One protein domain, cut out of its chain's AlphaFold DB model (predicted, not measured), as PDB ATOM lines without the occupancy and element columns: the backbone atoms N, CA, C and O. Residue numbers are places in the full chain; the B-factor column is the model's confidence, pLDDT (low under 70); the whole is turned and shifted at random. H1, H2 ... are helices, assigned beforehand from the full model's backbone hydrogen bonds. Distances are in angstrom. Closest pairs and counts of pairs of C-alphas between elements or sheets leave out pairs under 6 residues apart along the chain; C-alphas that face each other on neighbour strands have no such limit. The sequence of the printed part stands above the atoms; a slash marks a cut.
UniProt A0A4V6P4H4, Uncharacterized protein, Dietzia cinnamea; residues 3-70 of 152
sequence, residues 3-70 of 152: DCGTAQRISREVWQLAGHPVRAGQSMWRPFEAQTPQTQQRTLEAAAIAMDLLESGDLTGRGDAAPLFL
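Overview. This is residues 3 to 70 of the 152 residues of an uncharacterized protein of Dietzia cinnamea (UniProt A0A4V6P4H4). The long helix H3 makes the longest axis, and H1 meets its side end-on like the stem of a T, while short helices H2 and H4 pack towards opposite ends of H3. The 68 printed residues hold four named helices, H1 to H4 in chain order, and no named strand: all helix, compact, radius of gyration of the C-alphas 12.3 A, spans 31 by 22 by 21 A.

Along the chain. Find C-alpha 3 at (78.283, 115.405, -9.297); from there H1 runs 21.6 A to residue 17. H2 is residues 22 to 25. H3 runs 28.7 A from residue 37 to C-alpha 56 at (65.347, 106.505, 6.405). H4 is residues 66 to 69.

Arrangement. H3 is the hub. Its residues 46 to 50 touch H1, closest at the C-alphas of Val 14 and Ala 50, 5.9 A. Their tilt of 69 degrees, opposite ways, is only just steep. H3 also touches H2, closest C-alphas Ala 24 and Thr 39, 5.8 A, and H4, Glu 55 and Phe 69, 5.3 A. H1 and H2 touch only at the corner. In H1 and H3 every O i to N i+4 pair is within hydrogen-bond range; H2 and H4 are too short for one.

Size, cuts and confidence. The C-alphas farthest apart, Asp 3 and Pro 37, are 32.4 A apart. The printed part has no cut; the link H2 to H3 is long. Residues 3 to 4 have pLDDT under 70.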
ATOM      1  N   ASP A   3      78.392 116.485 -10.296       60.59
ATOM      2  CA  ASP A   3      78.283 115.405  -9.297       60.59
ATOM      3  C   ASP A   3      79.218 115.587  -8.095       60.59
ATOM      4  O   ASP A   3      78.837 115.315  -6.955       60.59
ATOM      5  N   CYS A   4      80.412 116.143  -8.323       66.12
ATOM      6  CA  CYS A   4      81.396 116.393  -7.265       66.12
ATOM      7  C   CYS A   4      80.881 117.407  -6.223       66.12
ATOM      8  O   CYS A   4      81.041 117.204  -5.019       66.12
ATOM      9  N   GLY A   5      80.177 118.457  -6.666       77.44
ATOM     10  CA  GLY A   5      79.596 119.462  -5.769       77.44
ATOM     11  C   GLY A   5      78.457 118.909  -4.909       77.44
ATOM     12  O   GLY A   5      78.349 119.233  -3.725       77.44
ATOM     13  N   THR A   6      77.642 118.016  -5.473       80.12
ATOM     14  CA  THR A   6      76.529 117.386  -4.751       80.12
ATOM     15  C   THR A   6      77.036 116.409  -3.693       80.12
ATOM     16  O   THR A   6      76.606 116.490  -2.544       80.12
ATOM     17  N   ALA A   7      78.005 115.553  -4.032       78.81
ATOM     18  CA  ALA A   7      78.612 114.619  -3.082       78.81
ATOM     19  C   ALA A   7      79.315 115.344  -1.918       78.81
ATOM     20  O   ALA A   7      79.189 114.947  -0.758       78.81
ATOM     21  N   GLN A   8      80.010 116.450  -2.204       84.62
ATOM     22  CA  GLN A   8      80.653 117.262  -1.170       84.62
ATOM     23  C   GLN A   8      79.635 117.918  -0.224       84.62
ATOM     24  O   GLN A   8      79.889 118.008   0.979       84.62
ATOM     25  N   ARG A   9      78.490 118.370  -0.750       86.56
ATOM     26  CA  ARG A   9      77.401 118.944   0.051       86.56
ATOM     27  C   ARG A   9      76.793 117.906   0.993       86.56
ATOM     28  O   ARG A   9      76.729 118.168   2.186       86.56
ATOM     29  N   ILE A  10      76.464 116.727   0.464       87.94
ATOM     30  CA  ILE A  10      75.930 115.588   1.227       87.94
ATOM     31  C   ILE A  10      76.890 115.198   2.359       87.94
ATOM     32  O   ILE A  10      76.495 115.088   3.513       87.94
ATOM     33  N   SER A  11      78.188 115.062   2.060       89.12
ATOM     34  CA  SER A  11      79.173 114.738   3.097       89.12
ATOM     35  C   SER A  11      79.243 115.814   4.186       89.12
ATOM     36  O   SER A  11      79.342 115.483   5.364       89.12
ATOM     37  N   ARG A  12      79.181 117.102   3.822       91.25
ATOM     38  CA  ARG A  12      79.208 118.208   4.792       91.25
ATOM     39  C   ARG A  12      77.986 118.202   5.710       91.25
ATOM     40  O   ARG A  12      78.151 118.473   6.893       91.25
ATOM     41  N   GLU A  13      76.811 117.911   5.169       92.38
ATOM     42  CA  GLU A  13      75.553 117.824   5.915       92.38
ATOM     43  C   GLU A  13      75.614 116.742   7.000       92.38
ATOM     44  O   GLU A  13      75.345 117.031   8.163       92.38
ATOM     45  N   VAL A  14      76.121 115.550   6.665       94.31
ATOM     46  CA  VAL A  14      76.366 114.474   7.642       94.31
ATOM     47  C   VAL A  14      77.277 114.942   8.783       94.31
ATOM     48  O   VAL A  14      76.965 114.736   9.952       94.31
ATOM     49  N   TRP A  15      78.398 115.601   8.467       95.50
ATOM     50  CA  TRP A  15      79.312 116.111   9.499       95.50
ATOM     51  C   TRP A  15      78.658 117.177  10.389       95.50
ATOM     52  O   TRP A  15      78.908 117.198  11.592       95.50
ATOM     53  N   GLN A  16      77.811 118.037   9.813       94.12
ATOM     54  CA  GLN A  16      77.054 119.038  10.569       94.12
ATOM     55  C   GLN A  16      76.052 118.391  11.525       94.12
ATOM     56  O   GLN A  16      76.006 118.784  12.688       94.12
ATOM     57  N   LEU A  17      75.302 117.385  11.067       94.06
ATOM     58  CA  LEU A  17      74.361 116.632  11.901       94.06
ATOM     59  C   LEU A  17      75.073 115.866  13.022       94.06
ATOM     60  O   LEU A  17      74.589 115.832  14.147       94.06
ATOM     61  N   ALA A  18      76.271 115.348  12.748       93.50
ATOM     62  CA  ALA A  18      77.126 114.731  13.757       93.50
ATOM     63  C   ALA A  18      77.725 115.727  14.768       93.50
ATOM     64  O   ALA A  18      78.352 115.308  15.736       93.50
ATOM     65  N   GLY A  19      77.582 117.041  14.554       95.25
ATOM     66  CA  GLY A  19      78.147 118.071  15.430       95.25
ATOM     67  C   GLY A  19      79.674 118.185  15.365       95.25
ATOM     68  O   GLY A  19      80.283 118.823  16.226       95.25
ATOM     69  N   HIS A  20      80.309 117.599  14.344       94.50
ATOM     70  CA  HIS A  20      81.767 117.534  14.216       94.50
ATOM     71  C   HIS A  20      82.273 118.350  13.022       94.50
ATOM     72  O   HIS A  20      81.590 118.486  12.004       94.50
ATOM     73  N   PRO A  21      83.509 118.880  13.078       92.81
ATOM     74  CA  PRO A  21      84.128 119.470  11.899       92.81
ATOM     75  C   PRO A  21      84.267 118.424  10.785       92.81
ATOM     76  O   PRO A  21      84.487 117.242  11.049       92.81
ATOM     77  N   VAL A  22      84.198 118.871   9.529       91.19
ATOM     78  CA  VAL A  22      84.351 118.004   8.350       91.19
ATOM     79  C   VAL A  22      85.622 117.154   8.473       91.19
ATOM     80  O   VAL A  22      86.687 117.668   8.819       91.19
ATOM     81  N   ARG A  23      85.502 115.845   8.202       89.38
ATOM     82  CA  ARG A  23      86.576 114.842   8.381       89.38
ATOM     83  C   ARG A  23      87.113 114.776   9.816       89.38
ATOM     84  O   ARG A  23      88.308 114.561  10.016       89.38
ATOM     85  N   ALA A  24      86.258 115.018  10.808       91.75
ATOM     86  CA  ALA A  24      86.633 115.147  12.216       91.75
ATOM     87  C   ALA A  24      87.763 116.176  12.468       91.75
ATOM     88  O   ALA A  24      88.486 116.079  13.461       91.75
ATOM     89  N   GLY A  25      87.912 117.171  11.577       90.19
ATOM     90  CA  GLY A  25      88.928 118.226  11.662       90.19
ATOM     91  C   GLY A  25      90.265 117.888  10.994       90.19
ATOM     92  O   GLY A  25      91.235 118.623  11.166       90.19
ATOM     93  N   GLN A  26      90.343 116.794  10.236       88.44
ATOM     94  CA  GLN A  26      91.569 116.398   9.544       88.44
ATOM     95  C   GLN A  26      91.864 117.302   8.340       88.44
ATOM     96  O   GLN A  26      91.072 117.388   7.402       88.44
ATOM     97  N   SER A  27      93.045 117.922   8.345       86.19
ATOM     98  CA  SER A  27      93.575 118.715   7.228       86.19
ATOM     99  C   SER A  27      94.385 117.888   6.223       86.19
ATOM    100  O   SER A  27      94.485 118.261   5.057       86.19
ATOM    101  N   MET A  28      94.937 116.754   6.658       89.50
ATOM    102  CA  MET A  28      95.704 115.810   5.844       89.50
ATOM    103  C   MET A  28      95.101 114.414   5.986       89.50
ATOM    104  O   MET A  28      94.666 114.036   7.075       89.50
ATOM    105  N   TRP A  29      95.085 113.648   4.895       88.81
ATOM    106  CA  TRP A  29      94.593 112.274   4.919       88.81
ATOM    107  C   TRP A  29      95.474 111.386   5.803       88.81
ATOM    108  O   TRP A  29      96.701 111.410   5.698       88.81
ATOM    109  N   ARG A  30      94.829 110.593   6.661       90.50
ATOM    110  CA  ARG A  30      95.442 109.537   7.466       90.50
ATOM    111  C   ARG A  30      94.513 108.323   7.485       90.50
ATOM    112  O   ARG A  30      93.294 108.525   7.525       90.50
ATOM    113  N   PRO A  31      95.057 107.094   7.489       93.44
ATOM    114  CA  PRO A  31      94.241 105.905   7.691       93.44
ATOM    115  C   PRO A  31      93.576 105.962   9.069       93.44
ATOM    116  O   PRO A  31      94.109 106.581   9.995       93.44
ATOM    117  N   PHE A  32      92.403 105.342   9.190       93.31
ATOM    118  CA  PHE A  32      91.578 105.387  10.398       93.31
ATOM    119  C   PHE A  32      92.357 104.913  11.633       93.31
ATOM    120  O   PHE A  32      92.350 105.563  12.676       93.31
ATOM    121  N   GLU A  33      93.139 103.850  11.478       96.12
ATOM    122  CA  GLU A  33      93.946 103.218  12.520       96.12
ATOM    123  C   GLU A  33      95.073 104.125  13.036       96.12
ATOM    124  O   GLU A  33      95.518 103.969  14.169       96.12
ATOM    125  N   ALA A  34      95.519 105.099  12.236       95.06
ATOM    126  CA  ALA A  34      96.556 106.059  12.620       95.06
ATOM    127  C   ALA A  34      95.995 107.362  13.220       95.06
ATOM    128  O   ALA A  34      96.757 108.293  13.510       95.06
ATOM    129  N   GLN A  35      94.673 107.477  13.354       93.19
ATOM    130  CA  GLN A  35      94.017 108.627  13.969       93.19
ATOM    131  C   GLN A  35      93.993 108.503  15.499       93.19
ATOM    132  O   GLN A  35      94.145 107.424  16.063       93.19
ATOM    133  N   THR A  36      93.782 109.626  16.192       94.12
ATOM    134  CA  THR A  36      93.569 109.589  17.647       94.12
ATOM    135  C   THR A  36      92.247 108.883  17.975       94.12
ATOM    136  O   THR A  36      91.315 108.977  17.171       94.12
ATOM    137  N   PRO A  37      92.099 108.263  19.161       95.25
ATOM    138  CA  PRO A  37      90.840 107.624  19.558       95.25
ATOM    139  C   PRO A  37      89.628 108.560  19.464       95.25
ATOM    140  O   PRO A  37      88.561 108.165  19.006       95.25
ATOM    141  N   GLN A  38      89.805 109.840  19.810       94.44
ATOM    142  CA  GLN A  38      88.744 110.840  19.688       94.44
ATOM    143  C   GLN A  38      88.347 111.074  18.223       94.44
ATOM    144  O   GLN A  38      87.167 111.157  17.901       94.44
ATOM    145  N   THR A  39      89.319 111.182  17.315       94.12
ATOM    146  CA  THR A  39      89.053 111.346  15.877       94.12
ATOM    147  C   THR A  39      88.378 110.106  15.286       94.12
ATOM    148  O   THR A  39      87.461 110.248  14.475       94.12
ATOM    149  N   GLN A  40      88.792 108.911  15.718       95.62
ATOM    150  CA  GLN A  40      88.164 107.651  15.325       95.62
ATOM    151  C   GLN A  40      86.697 107.619  15.754       95.62
ATOM    152  O   GLN A  40      85.826 107.413  14.913       95.62
ATOM    153  N   GLN A  41      86.417 107.922  17.025       96.00
ATOM    154  CA  GLN A  41      85.055 107.976  17.557       96.00
ATOM    155  C   GLN A  41      84.170 108.938  16.754       96.00
ATOM    156  O   GLN A  41      83.119 108.538  16.266       96.00
ATOM    157  N   ARG A  42      84.625 110.177  16.525       96.06
ATOM    158  CA  ARG A  42      83.870 111.170  15.736       96.06
ATOM    159  C   ARG A  42      83.593 110.712  14.307       96.06
ATOM    160  O   ARG A  42      82.558 111.038  13.735       96.06
ATOM    161  N   THR A  43      84.539 109.988  13.714       95.25
ATOM    162  CA  THR A  43      84.389 109.448  12.359       95.25
ATOM    163  C   THR A  43      83.356 108.327  12.326       95.25
ATOM    164  O   THR A  43      82.539 108.295  11.411       95.25
ATOM    165  N   LEU A  44      83.351 107.449  13.333       96.50
ATOM    166  CA  LEU A  44      82.347 106.394  13.470       96.50
ATOM    167  C   LEU A  44      80.952 106.962  13.759       96.50
ATOM    168  O   LEU A  44      79.990 106.503  13.161       96.50
ATOM    169  N   GLU A  45      80.842 107.990  14.604       96.88
ATOM    170  CA  GLU A  45      79.575 108.688  14.868       96.88
ATOM    171  C   GLU A  45      79.000 109.306  13.587       96.88
ATOM    172  O   GLU A  45      77.835 109.086  13.258       96.88
ATOM    173  N   ALA A  46      79.826 110.017  12.812       96.56
ATOM    174  CA  ALA A  46      79.402 110.566  11.526       96.56
ATOM    175  C   ALA A  46      79.013 109.467  10.520       96.56
ATOM    176  O   ALA A  46      78.068 109.647   9.757       96.56
ATOM    177  N   ALA A  47      79.715 108.329  10.520       95.19
ATOM    178  CA  ALA A  47      79.366 107.190   9.675       95.19
ATOM    179  C   ALA A  47      78.021 106.567  10.078       95.19
ATOM    180  O   ALA A  47      77.205 106.308   9.201       95.19
ATOM    181  N   ALA A  48      77.765 106.383  11.374       96.06
ATOM    182  CA  ALA A  48      76.500 105.851  11.878       96.06
ATOM    183  C   ALA A  48      75.315 106.758  11.509       96.06
ATOM    184  O   ALA A  48      74.315 106.274  10.993       96.06
ATOM    185  N   ILE A  49      75.465 108.077  11.677       95.94
ATOM    186  CA  ILE A  49      74.449 109.058  11.260       95.94
ATOM    187  C   ILE A  49      74.219 109.001   9.747       95.94
ATOM    188  O   ILE A  49      73.083 109.066   9.293       95.94
ATOM    189  N   ALA A  50      75.276 108.852   8.944       94.56
ATOM    190  CA  ALA A  50      75.113 108.706   7.499       94.56
ATOM    191  C   ALA A  50      74.295 107.461   7.128       94.56
ATOM    192  O   ALA A  50      73.481 107.537   6.214       94.56
ATOM    193  N   MET A  51      74.522 106.333   7.812       94.25
ATOM    194  CA  MET A  51      73.777 105.092   7.577       94.25
ATOM    195  C   MET A  51      72.296 105.260   7.922       94.25
ATOM    196  O   MET A  51      71.458 104.924   7.095       94.25
ATOM    197  N   ASP A  52      71.985 105.866   9.070       94.69
ATOM    198  CA  ASP A  52      70.608 106.137   9.516       94.69
ATOM    199  C   ASP A  52      69.840 107.050   8.536       94.69
ATOM    200  O   ASP A  52      68.698 106.781   8.161       94.69
ATOM    201  N   LEU A  53      70.497 108.094   8.021       94.31
ATOM    202  CA  LEU A  53      69.911 108.992   7.017       94.31
ATOM    203  C   LEU A  53      69.705 108.320   5.652       94.31
ATOM    204  O   LEU A  53      68.787 108.675   4.913       94.31
ATOM    205  N   LEU A  54      70.578 107.378   5.285       93.25
ATOM    206  CA  LEU A  54      70.430 106.595   4.056       93.25
ATOM    207  C   LEU A  54      69.282 105.589   4.177       93.25
ATOM    208  O   LEU A  54      68.514 105.441   3.230       93.25
ATOM    209  N   GLU A  55      69.157 104.931   5.331       92.88
ATOM    210  CA  GLU A  55      68.114 103.940   5.614       92.88
ATOM    211  C   GLU A  55      66.719 104.573   5.678       92.88
ATOM    212  O   GLU A  55      65.773 104.061   5.080       92.88
ATOM    213  N   SER A  56      66.597 105.730   6.331       92.00
ATOM    214  CA  SER A  56      65.347 106.505   6.405       92.00
ATOM    215  C   SER A  56      64.962 107.192   5.088       92.00
ATOM    216  O   SER A  56      63.803 107.560   4.897       92.00
ATOM    217  N   GLY A  57      65.915 107.357   4.164       90.12
ATOM    218  CA  GLY A  57      65.718 108.060   2.896       90.12
ATOM    219  C   GLY A  57      65.841 109.586   2.981       90.12
ATOM    220  O   GLY A  57      65.702 110.254   1.952       90.12
ATOM    221  N   ASP A  58      66.165 110.140   4.154       91.56
ATOM    222  CA  ASP A  58      66.427 111.575   4.356       91.56
ATOM    223  C   ASP A  58      67.674 112.053   3.592       91.56
ATOM    224  O   ASP A  58      67.802 113.230   3.239       91.56
ATOM    225  N   LEU A  59      68.584 111.129   3.268       90.75
ATOM    226  CA  LEU A  59      69.756 111.370   2.438       90.75
ATOM    227  C   LEU A  59      69.793 110.384   1.268       90.75
ATOM    228  O   LEU A  59      69.863 109.174   1.439       90.75
ATOM    229  N   THR A  60      69.820 110.900   0.036       88.69
ATOM    230  CA  THR A  60      69.949 110.055  -1.162       88.69
ATOM    231  C   THR A  60      71.417 109.787  -1.489       88.69
ATOM    232  O   THR A  60      72.120 110.657  -2.022       88.69
ATOM    233  N   GLY A  61      71.882 108.566  -1.218       86.44
ATOM    234  CA  GLY A  61      73.217 108.115  -1.608       86.44
ATOM    235  C   GLY A  61      73.408 108.108  -3.132       86.44
ATOM    236  O   GLY A  61      72.490 107.821  -3.894       86.44
ATOM    237  N   ARG A  62      74.612 108.469  -3.589       85.31
ATOM    238  CA  ARG A  62      74.939 108.626  -5.024       85.31
ATOM    239  C   ARG A  62      75.924 107.593  -5.570       85.31
ATOM    240  O   ARG A  62      76.184 107.601  -6.765       85.31
ATOM    241  N   GLY A  63      76.512 106.769  -4.706       85.25
ATOM    242  CA  GLY A  63      77.430 105.709  -5.120       85.25
ATOM    243  C   GLY A  63      76.694 104.416  -5.457       85.25
ATOM    244  O   GLY A  63      75.587 104.197  -4.973       85.25
ATOM    245  N   ASP A  64      77.346 103.529  -6.206       90.06
ATOM    246  CA  ASP A  64      76.784 102.234  -6.624       90.06
ATOM    247  C   ASP A  64      76.374 101.341  -5.442       90.06
ATOM    248  O   ASP A  64      75.470 100.521  -5.555       90.06
ATOM    249  N   ALA A  65      77.021 101.528  -4.288       89.06
ATOM    250  CA  ALA A  65      76.726 100.819  -3.047       89.06
ATOM    251  C   ALA A  65      75.629 101.482  -2.190       89.06
ATOM    252  O   ALA A  65      75.255 100.926  -1.163       89.06
ATOM    253  N   ALA A  66      75.105 102.654  -2.573       89.06
ATOM    254  CA  ALA A  66      74.044 103.334  -1.824       89.06
ATOM    255  C   ALA A  66      72.789 102.470  -1.582       89.06
ATOM    256  O   ALA A  66      72.255 102.545  -0.477       89.06
ATOM    257  N   PRO A  67      72.342 101.614  -2.528       90.31
ATOM    258  CA  PRO A  67      71.192 100.742  -2.301       90.31
ATOM    259  C   PRO A  67      71.365  99.742  -1.151       90.31
ATOM    260  O   PRO A  67      70.366  99.240  -0.655       90.31
ATOM    261  N   LEU A  68      72.597  99.456  -0.705       90.81
ATOM    262  CA  LEU A  68      72.856  98.523   0.403       90.81
ATOM    263  C   LEU A  68      72.421  99.059   1.771       90.81
ATOM    264  O   LEU A  68      72.339  98.285   2.717       90.81
ATOM    265  N   PHE A  69      72.196 100.368   1.884       91.69
ATOM    266  CA  PHE A  69      71.734 101.003   3.118       91.69
ATOM    267  C   PHE A  69      70.212 101.133   3.183       91.69
ATOM    268  O   PHE A  69      69.695 101.567   4.201       91.69
ATOM    269  N   LEU A  70      69.497 100.800   2.106       90.00
ATOM    270  CA  LEU A  70      68.040 100.841   2.106       90.00
ATOM    271  C   LEU A  70      67.481  99.646   2.893       90.00
ATOM    272  O   LEU A  70      68.123  98.590   2.923       90.00
TER     273      LEU A  70